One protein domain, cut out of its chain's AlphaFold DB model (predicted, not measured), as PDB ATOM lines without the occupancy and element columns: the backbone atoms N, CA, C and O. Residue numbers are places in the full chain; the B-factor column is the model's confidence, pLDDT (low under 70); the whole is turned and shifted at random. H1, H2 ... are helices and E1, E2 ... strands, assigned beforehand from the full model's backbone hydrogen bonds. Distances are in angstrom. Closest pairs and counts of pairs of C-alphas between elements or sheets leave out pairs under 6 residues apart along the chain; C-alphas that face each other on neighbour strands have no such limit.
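AT A GLANCE: This is residues 8 to 93 of the 93 residues of an uncharacterized protein of Halostagnicola larsenii XH-48 (UniProt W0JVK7). A middle helix, H1, has the long helix H3 running back along one side of it, H4 standing across its first end and H5 crossing beside it, while a small two-stranded hairpin, E1 and E2, lies near residues 12 to 19 of H1. A long unnamed stretch, residues 20 to 31, joins H1 to this hairpin, and the short helix H2 lies between the hairpin and H3 along the chain. The printed part has 86 residues with five named helices and two named strands, in the order H1, E1, E2, H2, H3, H4, H5; the sheet is E1 - E2, antiparallel, and the class is mostly helix. The whole is compact, with a radius of gyration of the C-alphas of 12.5 A, and rounded, spanning 32 by 27 by 22 A.

HOW THE PARTS SIT: E1, residues 32 to 34, and E2, residues 37 to 39, form an antiparallel hairpin at 147 degrees, with N 32 and O 39 at 2.9 A and N 39 and O 32 at 2.8 A, within hydrogen-bond range. The closest C-alphas of E1 and H1, residues 8 to 19, are those of Val 32 and Val 16, 6.2 A apart. H1 touches H3, residues 49 to 65, with residues 14 to 18 alone; the closest C-alphas, of Tyr 14 and Glu 59, are 6.9 A apart. They run opposite ways at a shallow tilt of 33 degrees, only just short of steep. With residues 8 to 11 alone H1 touches H4, residues 67 to 77, about perpendicular at 73 degrees; the closest C-alphas, of Glu 8 and Ala 73, are 6.1 A apart. H4 and H5, residues 82 to 91, form a helical hairpin and only just touch, with 3 pairs of C-alphas within 8 A, the closest those of Leu 74 and Val 85, 6.1 A apart. H1 and H5 are close but not clearly touching, about perpendicular at 85 degrees, with the C-alphas of Phe 15 and Ser 84 closest at 6.3 A. H2, residues 41 to 44, is close to H1 but not clearly touching, with the C-alphas of Ala 41 and Ile 17 closest at 6.3 A. Every O i to N i+4 pair is within hydrogen-bond range in H1, H3 and H5; in H4 4 of 7 are, and H2 is too short for such a pair.

IN THESE COORDINATES: H1 begins at C-alpha 8 (58.743, 34.913, -26.567) and is 16.4 A long. H3 begins at C-alpha 49 (43.939, 35.250, -46.169) and is 24.3 A long. H4 is 15.4 A and H5 14.2 A long, the latter ending at C-alpha 91 (42.730, 26.353, -28.394). E1 and E2 are each 6.6 A long, and H2 is 5.4 A.

THE WHOLE: The C-alphas farthest apart, of Cys 25 and Thr 68, are 34.0 A apart. The link from H1 to E1, 12 residues, is long; the other links are tight. The printed part has no cut, and no printed residue is under 70 in pLDDT.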
ATOM      1  N   GLU A   8      59.404  33.627 -26.772       93.75
ATOM      2  CA  GLU A   8      58.743  34.913 -26.567       93.75
ATOM      3  C   GLU A   8      58.628  35.679 -27.887       93.75
ATOM      4  O   GLU A   8      57.530  36.055 -28.282       93.75
ATOM      5  N   GLN A   9      59.726  35.807 -28.643       91.44
ATOM      6  CA  GLN A   9      59.705  36.467 -29.956       91.44
ATOM      7  C   GLN A   9      58.760  35.771 -30.938       91.44
ATOM      8  O   GLN A   9      58.129  36.411 -31.781       91.44
ATOM      9  N   ARG A  10      58.664  34.443 -30.846       93.88
ATOM     10  CA  ARG A  10      57.777  33.655 -31.698       93.88
ATOM     11  C   ARG A  10      56.307  33.834 -31.316       93.88
ATOM     12  O   ARG A  10      55.474  33.984 -32.207       93.88
ATOM     13  N   LEU A  11      56.000  33.881 -30.019       95.25
ATOM     14  CA  LEU A  11      54.660  34.176 -29.505       95.25
ATOM     15  C   LEU A  11      54.213  35.591 -29.856       95.25
ATOM     16  O   LEU A  11      53.116  35.768 -30.381       95.25
ATOM     17  N   GLU A  12      55.075  36.583 -29.646       94.44
ATOM     18  CA  GLU A  12      54.790  37.971 -30.004       94.44
ATOM     19  C   GLU A  12      54.510  38.100 -31.504       94.44
ATOM     20  O   GLU A  12      53.481  38.647 -31.904       94.44
ATOM     21  N   ARG A  13      55.361  37.499 -32.348       93.50
ATOM     22  CA  ARG A  13      55.131  37.441 -33.796       93.50
ATOM     23  C   ARG A  13      53.773  36.821 -34.128       93.50
ATOM     24  O   ARG A  13      53.051  37.372 -34.957       93.50
ATOM     25  N   TYR A  14      53.418  35.700 -33.501       95.38
ATOM     26  CA  TYR A  14      52.115  35.065 -33.701       95.38
ATOM     27  C   TYR A  14      50.963  35.999 -33.302       95.38
ATOM     28  O   TYR A  14      50.023  36.161 -34.079       95.38
ATOM     29  N   PHE A  15      51.045  36.684 -32.158       95.38
ATOM     30  CA  PHE A  15      50.014  37.632 -31.713       95.38
ATOM     31  C   PHE A  15      49.847  38.808 -32.666       95.38
ATOM     32  O   PHE A  15      48.715  39.194 -32.982       95.38
ATOM     33  N   VAL A  16      50.960  39.345 -33.164       95.00
ATOM     34  CA  VAL A  16      50.948  40.419 -34.156       95.00
ATOM     35  C   VAL A  16      50.293  39.930 -35.443       95.00
ATOM     36  O   VAL A  16      49.323  40.545 -35.883       95.00
ATOM     37  N   ILE A  17      50.743  38.805 -36.013       94.38
ATOM     38  CA  ILE A  17      50.173  38.252 -37.252       94.38
ATOM     39  C   ILE A  17      48.681  37.969 -37.070       94.38
ATOM     40  O   ILE A  17      47.880  38.425 -37.890       94.38
ATOM     41  N   ALA A  18      48.280  37.300 -35.988       93.69
ATOM     42  CA  ALA A  18      46.881  36.983 -35.708       93.69
ATOM     43  C   ALA A  18      46.003  38.247 -35.652       93.69
ATOM     44  O   ALA A  18      44.881  38.259 -36.164       93.69
ATOM     45  N   SER A  19      46.544  39.345 -35.124       93.38
ATOM     46  CA  SER A  19      45.849  40.631 -35.002       93.38
ATOM     47  C   SER A  19      45.780  41.438 -36.312       93.38
ATOM     48  O   SER A  19      45.041  42.422 -36.390       93.38
ATOM     49  N   THR A  20      46.487  41.028 -37.375       93.50
ATOM     50  CA  THR A  20      46.395  41.687 -38.698       93.50
ATOM     51  C   THR A  20      45.117  41.340 -39.468       93.50
ATOM     52  O   THR A  20      44.759  42.037 -40.424       93.50
ATOM     53  N   ARG A  21      44.383  40.297 -39.062       92.44
ATOM     54  CA  ARG A  21      43.105  39.930 -39.680       92.44
ATOM     55  C   ARG A  21      41.940  40.584 -38.947       92.44
ATOM     56  O   ARG A  21      41.765  40.442 -37.739       92.44
ATOM     57  N   CYS A  22      41.091  41.273 -39.695       88.62
ATOM     58  CA  CYS A  22      39.915  41.927 -39.148       88.62
ATOM     59  C   CYS A  22      38.855  40.896 -38.745       88.62
ATOM     60  O   CYS A  22      38.315  40.183 -39.590       88.62
ATOM     61  N   SER A  23      38.482  40.870 -37.464       85.19
ATOM     62  CA  SER A  23      37.450  39.961 -36.944       85.19
ATOM     63  C   SER A  23      36.042  40.237 -37.492       85.19
ATOM     64  O   SER A  23      35.181  39.364 -37.426       85.19
ATOM     65  N   ASN A  24      35.799  41.430 -38.051       86.50
ATOM     66  CA  ASN A  24      34.485  41.831 -38.554       86.50
ATOM     67  C   ASN A  24      34.241  41.449 -40.024       86.50
ATOM     68  O   ASN A  24      33.149  40.997 -40.358       86.50
ATOM     69  N   CYS A  25      35.220  41.646 -40.914       89.81
ATOM     70  CA  CYS A  25      35.072  41.310 -42.340       89.81
ATOM     71  C   CYS A  25      35.872  40.074 -42.769       89.81
ATOM     72  O   CYS A  25      35.577  39.509 -43.817       89.81
ATOM     73  N   GLY A  26      36.843  39.632 -41.968       85.94
ATOM     74  CA  GLY A  26      37.692  38.482 -42.272       85.94
ATOM     75  C   GLY A  26      38.870  38.776 -43.204       85.94
ATOM     76  O   GLY A  26      39.650  37.854 -43.439       85.94
ATOM     77  N   ASP A  27      39.017  40.015 -43.682       90.06
ATOM     78  CA  ASP A  27      40.123  40.458 -44.538       90.06
ATOM     79  C   ASP A  27      41.368  40.858 -43.730       90.06
ATOM     80  O   ASP A  27      41.299  41.171 -42.537       90.06
ATOM     81  N   ILE A  28      42.515  40.892 -44.407       90.62
ATOM     82  CA  ILE A  28      43.800  41.307 -43.841       90.62
ATOM     83  C   ILE A  28      44.030  42.787 -44.129       90.62
ATOM     84  O   ILE A  28      44.425  43.182 -45.224       90.62
ATOM     85  N   HIS A  29      43.768  43.615 -43.130       87.00
ATOM     86  CA  HIS A  29      44.046  45.051 -43.178       87.00
ATOM     87  C   HIS A  29      44.264  45.635 -41.774       87.00
ATOM     88  O   HIS A  29      44.198  46.850 -41.579       87.00
ATOM     89  N   GLY A  30      44.427  44.770 -40.773       84.88
ATOM     90  CA  GLY A  30      44.746  45.161 -39.411       84.88
ATOM     91  C   GLY A  30      46.164  45.709 -39.348       84.88
ATOM     92  O   GLY A  30      47.085  45.182 -39.975       84.88
ATOM     93  N   THR A  31      46.317  46.778 -38.580       90.88
ATOM     94  CA  THR A  31      47.613  47.322 -38.189       90.88
ATOM     95  C   THR A  31      47.728  47.157 -36.688       90.88
ATOM     96  O   THR A  31      46.790  47.476 -35.955       90.88
ATOM     97  N   VAL A  32      48.868  46.650 -36.248       90.81
ATOM     98  CA  VAL A  32      49.147  46.339 -34.850       90.81
ATOM     99  C   VAL A  32      50.335  47.177 -34.423       90.81
ATOM    100  O   VAL A  32      51.308  47.256 -35.163       90.81
ATOM    101  N   THR A  33      50.268  47.813 -33.258       91.25
ATOM    102  CA  THR A  33      51.383  48.609 -32.737       91.25
ATOM    103  C   THR A  33      51.952  47.939 -31.496       91.25
ATOM    104  O   THR A  33      51.206  47.713 -30.547       91.25
ATOM    105  N   VAL A  34      53.255  47.656 -31.503       87.62
ATOM    106  CA  VAL A  34      54.013  47.073 -30.384       87.62
ATOM    107  C   VAL A  34      55.236  47.950 -30.154       87.62
ATOM    108  O   VAL A  34      55.900  48.320 -31.116       87.62
ATOM    109  N   ASP A  35      55.468  48.389 -28.916       86.56
ATOM    110  CA  ASP A  35      56.590  49.270 -28.542       86.56
ATOM    111  C   ASP A  35      56.769  50.548 -29.391       86.56
ATOM    112  O   ASP A  35      57.834  51.163 -29.441       86.56
ATOM    113  N   GLY A  36      55.687  51.014 -30.022       88.38
ATOM    114  CA  GLY A  36      55.684  52.194 -30.892       88.38
ATOM    115  C   GLY A  36      55.969  51.899 -32.367       88.38
ATOM    116  O   GLY A  36      55.771  52.790 -33.197       88.38
ATOM    117  N   ASP A  37      56.331  50.666 -32.709       91.69
ATOM    118  CA  ASP A  37      56.452  50.188 -34.082       91.69
ATOM    119  C   ASP A  37      55.117  49.626 -34.572       91.69
ATOM    120  O   ASP A  37      54.374  48.982 -33.834       91.69
ATOM    121  N   SER A  38      54.768  49.924 -35.825       93.44
ATOM    122  CA  SER A  38      53.515  49.476 -36.437       93.44
ATOM    123  C   SER A  38      53.778  48.384 -37.459       93.44
ATOM    124  O   SER A  38      54.592  48.562 -38.360       93.44
ATOM    125  N   TYR A  39      53.024  47.299 -37.336       93.69
ATOM    126  CA  TYR A  39      53.145  46.095 -38.132       93.69
ATOM    127  C   TYR A  39      51.859  45.825 -38.905       93.69
ATOM    128  O   TYR A  39      50.740  46.037 -38.424       93.69
ATOM    129  N   THR A  40      52.037  45.316 -40.111       93.75
ATOM    130  CA  THR A  40      51.005  44.838 -41.023       93.75
ATOM    131  C   THR A  40      51.369  43.440 -41.508       93.75
ATOM    132  O   THR A  40      52.503  42.992 -41.368       93.75
ATOM    133  N   ALA A  41      50.423  42.737 -42.128       92.56
ATOM    134  CA  ALA A  41      50.692  41.416 -42.694       92.56
ATOM    135  C   ALA A  41      51.802  41.432 -43.764       92.56
ATOM    136  O   ALA A  41      52.588  40.488 -43.855       92.56
ATOM    137  N   ALA A  42      51.931  42.539 -44.503       92.12
ATOM    138  CA  ALA A  42      52.972  42.714 -45.509       92.12
ATOM    139  C   ALA A  42      54.390  42.679 -44.906       92.12
ATOM    140  O   ALA A  42      55.315  42.195 -45.556       92.12
ATOM    141  N   ASP A  43      54.566  43.111 -43.652       93.44
ATOM    142  CA  ASP A  43      55.859  43.052 -42.951       93.44
ATOM    143  C   ASP A  43      56.309  41.605 -42.677       93.44
ATOM    144  O   ASP A  43      57.498  41.331 -42.508       93.44
ATOM    145  N   PHE A  44      55.361  40.664 -42.703       90.94
ATOM    146  CA  PHE A  44      55.596  39.226 -42.575       90.94
ATOM    147  C   PHE A  44      55.573  38.491 -43.921       90.94
ATOM    148  O   PHE A  44      55.691  37.269 -43.938       90.94
ATOM    149  N   GLY A  45      55.445  39.215 -45.040       92.56
ATOM    150  CA  GLY A  45      55.341  38.629 -46.379       92.56
ATOM    151  C   GLY A  45      54.016  37.907 -46.635       92.56
ATOM    152  O   GLY A  45      53.993  36.958 -47.410       92.56
ATOM    153  N   ILE A  46      52.942  38.320 -45.958       93.88
ATOM    154  CA  ILE A  46      51.607  37.733 -46.085       93.88
ATOM    155  C   ILE A  46      50.743  38.656 -46.949       93.88
ATOM    156  O   ILE A  46      50.411  39.768 -46.530       93.88
ATOM    157  N   ASP A  47      50.326  38.166 -48.117       91.19
ATOM    158  CA  ASP A  47      49.558  38.943 -49.100       91.19
ATOM    159  C   ASP A  47      48.097  38.471 -49.227       91.19
ATOM    160  O   ASP A  47      47.275  39.111 -49.892       91.19
ATOM    161  N   SER A  48      47.742  37.350 -48.591       92.94
ATOM    162  CA  SER A  48      46.421  36.734 -48.709       92.94
ATOM    163  C   SER A  48      45.924  36.084 -47.415       92.94
ATOM    164  O   SER A  48      46.698  35.668 -46.556       92.94
ATOM    165  N   VAL A  49      44.596  35.952 -47.294       93.81
ATOM    166  CA  VAL A  49      43.939  35.250 -46.169       93.81
ATOM    167  C   VAL A  49      44.399  33.797 -46.064       93.81
ATOM    168  O   VAL A  49      44.526  33.282 -44.956       93.81
ATOM    169  N   THR A  50      44.668  33.149 -47.198       95.06
ATOM    170  CA  THR A  50      45.196  31.783 -47.223       95.06
ATOM    171  C   THR A  50      46.591  31.727 -46.611       95.06
ATOM    172  O   THR A  50      46.787  30.973 -45.672       95.06
ATOM    173  N   GLU A  51      47.522  32.576 -47.056       95.19
ATOM    174  CA  GLU A  51      48.887  32.609 -46.503       95.19
ATOM    175  C   GLU A  51      48.903  32.971 -45.018       95.19
ATOM    176  O   GLU A  51      49.697  32.426 -44.257       95.19
ATOM    177  N   TRP A  52      48.008  33.860 -44.584       95.56
ATOM    178  CA  TRP A  52      47.828  34.164 -43.168       95.56
ATOM    179  C   TRP A  52      47.401  32.930 -42.375       95.56
ATOM    180  O   TRP A  52      47.964  32.670 -41.316       95.56
ATOM    181  N   SER A  53      46.433  32.167 -42.894       95.06
ATOM    182  CA  SER A  53      45.945  30.951 -42.238       95.06
ATOM    183  C   SER A  53      47.035  29.890 -42.183       95.06
ATOM    184  O   SER A  53      47.289  29.360 -41.111       95.06
ATOM    185  N   ASP A  54      47.717  29.646 -43.303       95.88
ATOM    186  CA  ASP A  54      48.811  28.676 -43.385       95.88
ATOM    187  C   ASP A  54      49.947  29.058 -42.418       95.88
ATOM    188  O   ASP A  54      50.475  28.208 -41.705       95.88
ATOM    189  N   THR A  55      50.272  30.354 -42.325       95.44
ATOM    190  CA  THR A  55      51.270  30.861 -41.371       95.44
ATOM    191  C   THR A  55      50.842  30.607 -39.929       95.44
ATOM    192  O   THR A  55      51.656  30.149 -39.131       95.44
ATOM    193  N   LEU A  56      49.585  30.894 -39.566       94.88
ATOM    194  CA  LEU A  56      49.115  30.611 -38.209       94.88
ATOM    195  C   LEU A  56      49.122  29.112 -37.916       94.88
ATOM    196  O   LEU A  56      49.616  28.729 -36.863       94.88
ATOM    197  N   ASP A  57      48.666  28.270 -38.839       95.88
ATOM    198  CA  ASP A  57      48.648  26.816 -38.655       95.88
ATOM    199  C   ASP A  57      50.065  26.258 -38.404       95.88
ATOM    200  O   ASP A  57      50.257  25.390 -37.547       95.88
ATOM    201  N   GLU A  58      51.080  26.776 -39.104       95.00
ATOM    202  CA  GLU A  58      52.487  26.422 -38.875       95.00
ATOM    203  C   GLU A  58      52.984  26.845 -37.485       95.00
ATOM    204  O   GLU A  58      53.675  26.075 -36.803       95.00
ATOM    205  N   GLU A  59      52.637  28.056 -37.047       95.19
ATOM    206  CA  GLU A  59      53.000  28.557 -35.720       95.19
ATOM    207  C   GLU A  59      52.286  27.779 -34.606       95.19
ATOM    208  O   GLU A  59      52.923  27.369 -33.634       95.19
ATOM    209  N   GLU A  60      50.996  27.485 -34.764       95.88
ATOM    210  CA  GLU A  60      50.202  26.709 -33.808       95.88
ATOM    211  C   GLU A  60      50.708  25.270 -33.691       95.88
ATOM    212  O   GLU A  60      50.860  24.756 -32.579       95.88
ATOM    213  N   ALA A  61      51.055  24.627 -34.810       96.25
ATOM    214  CA  ALA A  61      51.666  23.301 -34.799       96.25
ATOM    215  C   ALA A  61      53.008  23.299 -34.048       96.25
ATOM    216  O   ALA A  61      53.305  22.369 -33.288       96.25
ATOM    217  N   TRP A  62      53.818  24.349 -34.218       95.88
ATOM    218  CA  TRP A  62      55.042  24.508 -33.439       95.88
ATOM    219  C   TRP A  62      54.749  24.725 -31.950       95.88
ATOM    220  O   TRP A  62      55.414  24.103 -31.116       95.88
ATOM    221  N   MET A  63      53.755  25.544 -31.599       96.00
ATOM    222  CA  MET A  63      53.383  25.777 -30.200       96.00
ATOM    223  C   MET A  63      52.915  24.492 -29.521       96.00
ATOM    224  O   MET A  63      53.377  24.185 -28.425       96.00
ATOM    225  N   GLN A  64      52.087  23.687 -30.191       95.94
ATOM    226  CA  GLN A  64      51.654  22.374 -29.697       95.94
ATOM    227  C   GLN A  64      52.843  21.436 -29.453       95.94
ATOM    228  O   GLN A  64      52.909  20.747 -28.434       95.94
ATOM    229  N   ALA A  65      53.825  21.432 -30.358       95.88
ATOM    230  CA  ALA A  65      55.037  20.632 -30.199       95.88
ATOM    231  C   ALA A  65      55.940  21.116 -29.045       95.88
ATOM    232  O   ALA A  65      56.731  20.329 -28.524       95.88
ATOM    233  N   ASN A  66      55.814  22.380 -28.626       95.50
ATOM    234  CA  ASN A  66      56.639  23.029 -27.599       95.50
ATOM    235  C   ASN A  66      55.812  23.526 -26.398       95.50
ATOM    236  O   ASN A  66      56.231  24.443 -25.690       95.50
ATOM    237  N   TRP A  67      54.657  22.900 -26.148       94.50
ATOM    238  CA  TRP A  67      53.608  23.408 -25.257       94.50
ATOM    239  C   TRP A  67      54.098  23.792 -23.853       94.50
ATOM    240  O   TRP A  67      53.684  24.817 -23.333       94.50
ATOM    241  N   THR A  68      55.024  23.035 -23.244       94.75
ATOM    242  CA  THR A  68      55.558  23.362 -21.907       94.75
ATOM    243  C   THR A  68      56.337  24.680 -21.897       94.75
ATOM    244  O   THR A  68      56.242  25.441 -20.941       94.75
ATOM    245  N   ALA A  69      57.130  24.942 -22.940       95.31
ATOM    246  CA  ALA A  69      57.902  26.176 -23.039       95.31
ATOM    247  C   ALA A  69      56.997  27.362 -23.392       95.31
ATOM    248  O   ALA A  69      57.181  28.450 -22.858       95.31
ATOM    249  N   VAL A  70      55.998  27.128 -24.247       96.31
ATOM    250  CA  VAL A  70      54.979  28.123 -24.590       96.31
ATOM    251  C   VAL A  70      54.174  28.525 -23.360       96.31
ATOM    252  O   VAL A  70      54.108  29.709 -23.063       96.31
ATOM    253  N   ASP A  71      53.622  27.568 -22.609       95.31
ATOM    254  CA  ASP A  71      52.803  27.854 -21.423       95.31
ATOM    255  C   ASP A  71      53.559  28.699 -20.387       95.31
ATOM    256  O   ASP A  71      53.010  29.664 -19.863       95.31
ATOM    257  N   ALA A  72      54.843  28.394 -20.166       94.94
ATOM    258  CA  ALA A  72      55.699  29.169 -19.272       94.94
ATOM    259  C   ALA A  72      55.966  30.600 -19.775       94.94
ATOM    260  O   ALA A  72      56.037  31.522 -18.969       94.94
ATOM    261  N   ALA A  73      56.116  30.791 -21.089       96.00
ATOM    262  CA  ALA A  73      56.364  32.104 -21.683       96.00
ATOM    263  C   ALA A  73      55.098  32.977 -21.760       96.00
ATOM    264  O   ALA A  73      55.196  34.200 -21.747       96.00
ATOM    265  N   LEU A  74      53.902  32.377 -21.818       95.88
ATOM    266  CA  LEU A  74      52.635  33.117 -21.915       95.88
ATOM    267  C   LEU A  74      52.370  34.040 -20.720       95.88
ATOM    268  O   LEU A  74      51.683  35.047 -20.893       95.88
ATOM    269  N   ASP A  75      52.907  33.722 -19.541       94.44
ATOM    270  CA  ASP A  75      52.771  34.559 -18.344       94.44
ATOM    271  C   ASP A  75      53.362  35.965 -18.553       94.44
ATOM    272  O   ASP A  75      52.826  36.937 -18.027       94.44
ATOM    273  N   GLU A  76      54.419  36.103 -19.364       93.75
ATOM    274  CA  GLU A  76      55.041  37.406 -19.648       93.75
ATOM    275  C   GLU A  76      54.163  38.302 -20.535       93.75
ATOM    276  O   GLU A  76      54.298  39.521 -20.505       93.75
ATOM    277  N   PHE A  77      53.218  37.715 -21.277       94.62
ATOM    278  CA  PHE A  77      52.332  38.430 -22.199       94.62
ATOM    279  C   PHE A  77      50.934  38.692 -21.628       94.62
ATOM    280  O   PHE A  77      50.111  39.309 -22.306       94.62
ATOM    281  N   GLU A  78      50.613  38.221 -20.421       94.12
ATOM    282  CA  GLU A  78      49.240  38.255 -19.895       94.12
ATOM    283  C   GLU A  78      48.717  39.686 -19.685       94.12
ATOM    284  O   GLU A  78      47.534  39.948 -19.913       94.12
ATOM    285  N   ASP A  79      49.598  40.624 -19.331       93.19
ATOM    286  CA  ASP A  79      49.241  42.033 -19.133       93.19
ATOM    287  C   ASP A  79      48.998  42.774 -20.461       93.19
ATOM    288  O   ASP A  79      48.090  43.604 -20.560       93.19
ATOM    289  N   GLU A  80      49.789  42.474 -21.493       91.81
ATOM    290  CA  GLU A  80      49.769  43.196 -22.774       91.81
ATOM    291  C   GLU A  80      48.823  42.557 -23.799       91.81
ATOM    292  O   GLU A  80      48.153  43.254 -24.565       91.81
ATOM    293  N   TRP A  81      48.705  41.228 -23.773       93.88
ATOM    294  CA  TRP A  81      47.939  40.425 -24.726       93.88
ATOM    295  C   TRP A  81      46.983  39.437 -24.042       93.88
ATOM    296  O   TRP A  81      46.937  38.261 -24.424       93.88
ATOM    297  N   PRO A  82      46.139  39.873 -23.087       95.31
ATOM    298  CA  PRO A  82      45.315  38.962 -22.287       95.31
ATOM    299  C   PRO A  82      44.388  38.086 -23.139       95.31
ATOM    300  O   PRO A  82      44.164  36.913 -22.843       95.31
ATOM    301  N   HIS A  83      43.851  38.636 -24.232       93.25
ATOM    302  CA  HIS A  83      42.977  37.892 -25.140       93.25
ATOM    303  C   HIS A  83      43.733  36.860 -25.978       93.25
ATOM    304  O   HIS A  83      43.226  35.753 -26.163       93.25
ATOM    305  N   SER A  84      44.934  37.194 -26.455       94.81
ATOM    306  CA  SER A  84      45.756  36.268 -27.235       94.81
ATOM    307  C   SER A  84      46.280  35.136 -26.356       94.81
ATOM    308  O   SER A  84      46.165  33.973 -26.734       94.81
ATOM    309  N   VAL A  85      46.743  35.448 -25.140       96.38
ATOM    310  CA  VAL A  85      47.151  34.446 -24.142       96.38
ATOM    311  C   VAL A  85      46.004  33.485 -23.831       96.38
ATOM    312  O   VAL A  85      46.183  32.265 -23.869       96.38
ATOM    313  N   ALA A  86      44.797  34.007 -23.586       95.62
ATOM    314  CA  ALA A  86      43.623  33.172 -23.346       95.62
ATOM    315  C   ALA A  86      43.275  32.274 -24.550       95.62
ATOM    316  O   ALA A  86      42.867  31.125 -24.361       95.62
ATOM    317  N   ALA A  87      43.442  32.769 -25.779       93.62
ATOM    318  CA  ALA A  87      43.214  31.982 -26.988       93.62
ATOM    319  C   ALA A  87      44.220  30.826 -27.107       93.62
ATOM    320  O   ALA A  87      43.798  29.685 -27.287       93.62
ATOM    321  N   VAL A  88      45.519  31.079 -26.904       94.81
ATOM    322  CA  VAL A  88      46.549  30.023 -26.930       94.81
ATOM    323  C   VAL A  88      46.259  28.959 -25.871       94.81
ATOM    324  O   VAL A  88      46.198  27.772 -26.186       94.81
ATOM    325  N   ARG A  89      45.977  29.374 -24.629       94.94
ATOM    326  CA  ARG A  89      45.670  28.454 -23.518       94.94
ATOM    327  C   ARG A  89      44.419  27.599 -23.726       94.94
ATOM    328  O   ARG A  89      44.285  26.579 -23.065       94.94
ATOM    329  N   SER A  90      43.469  28.038 -24.549       94.94
ATOM    330  CA  SER A  90      42.186  27.338 -24.729       94.94
ATOM    331  C   SER A  90      42.080  26.546 -26.028       94.94
ATOM    332  O   SER A  90      41.284  25.608 -26.096       94.94
ATOM    333  N   HIS A  91      42.832  26.935 -27.057       89.88
ATOM    334  CA  HIS A  91      42.730  26.353 -28.394       89.88
ATOM    335  C   HIS A  91      43.981  25.588 -28.830       89.88
ATOM    336  O   HIS A  91      43.868  24.738 -29.711       89.88
ATOM    337  N   ILE A  92      45.140  25.862 -28.227       90.50
ATOM    338  CA  ILE A  92      46.428  25.290 -28.641       90.50
ATOM    339  C   ILE A  92      46.980  24.334 -27.579       90.50
ATOM    340  O   ILE A  92      47.410  23.235 -27.929       90.50
ATOM    341  N   LEU A  93      46.983  24.752 -26.308       90.19
ATOM    342  CA  LEU A  93      47.454  23.957 -25.163       90.19
ATOM    343  C   LEU A  93      46.353  23.032 -24.621       90.19
ATOM    344  O   LEU A  93      46.697  21.898 -24.210       90.19
TER     345      LEU A  93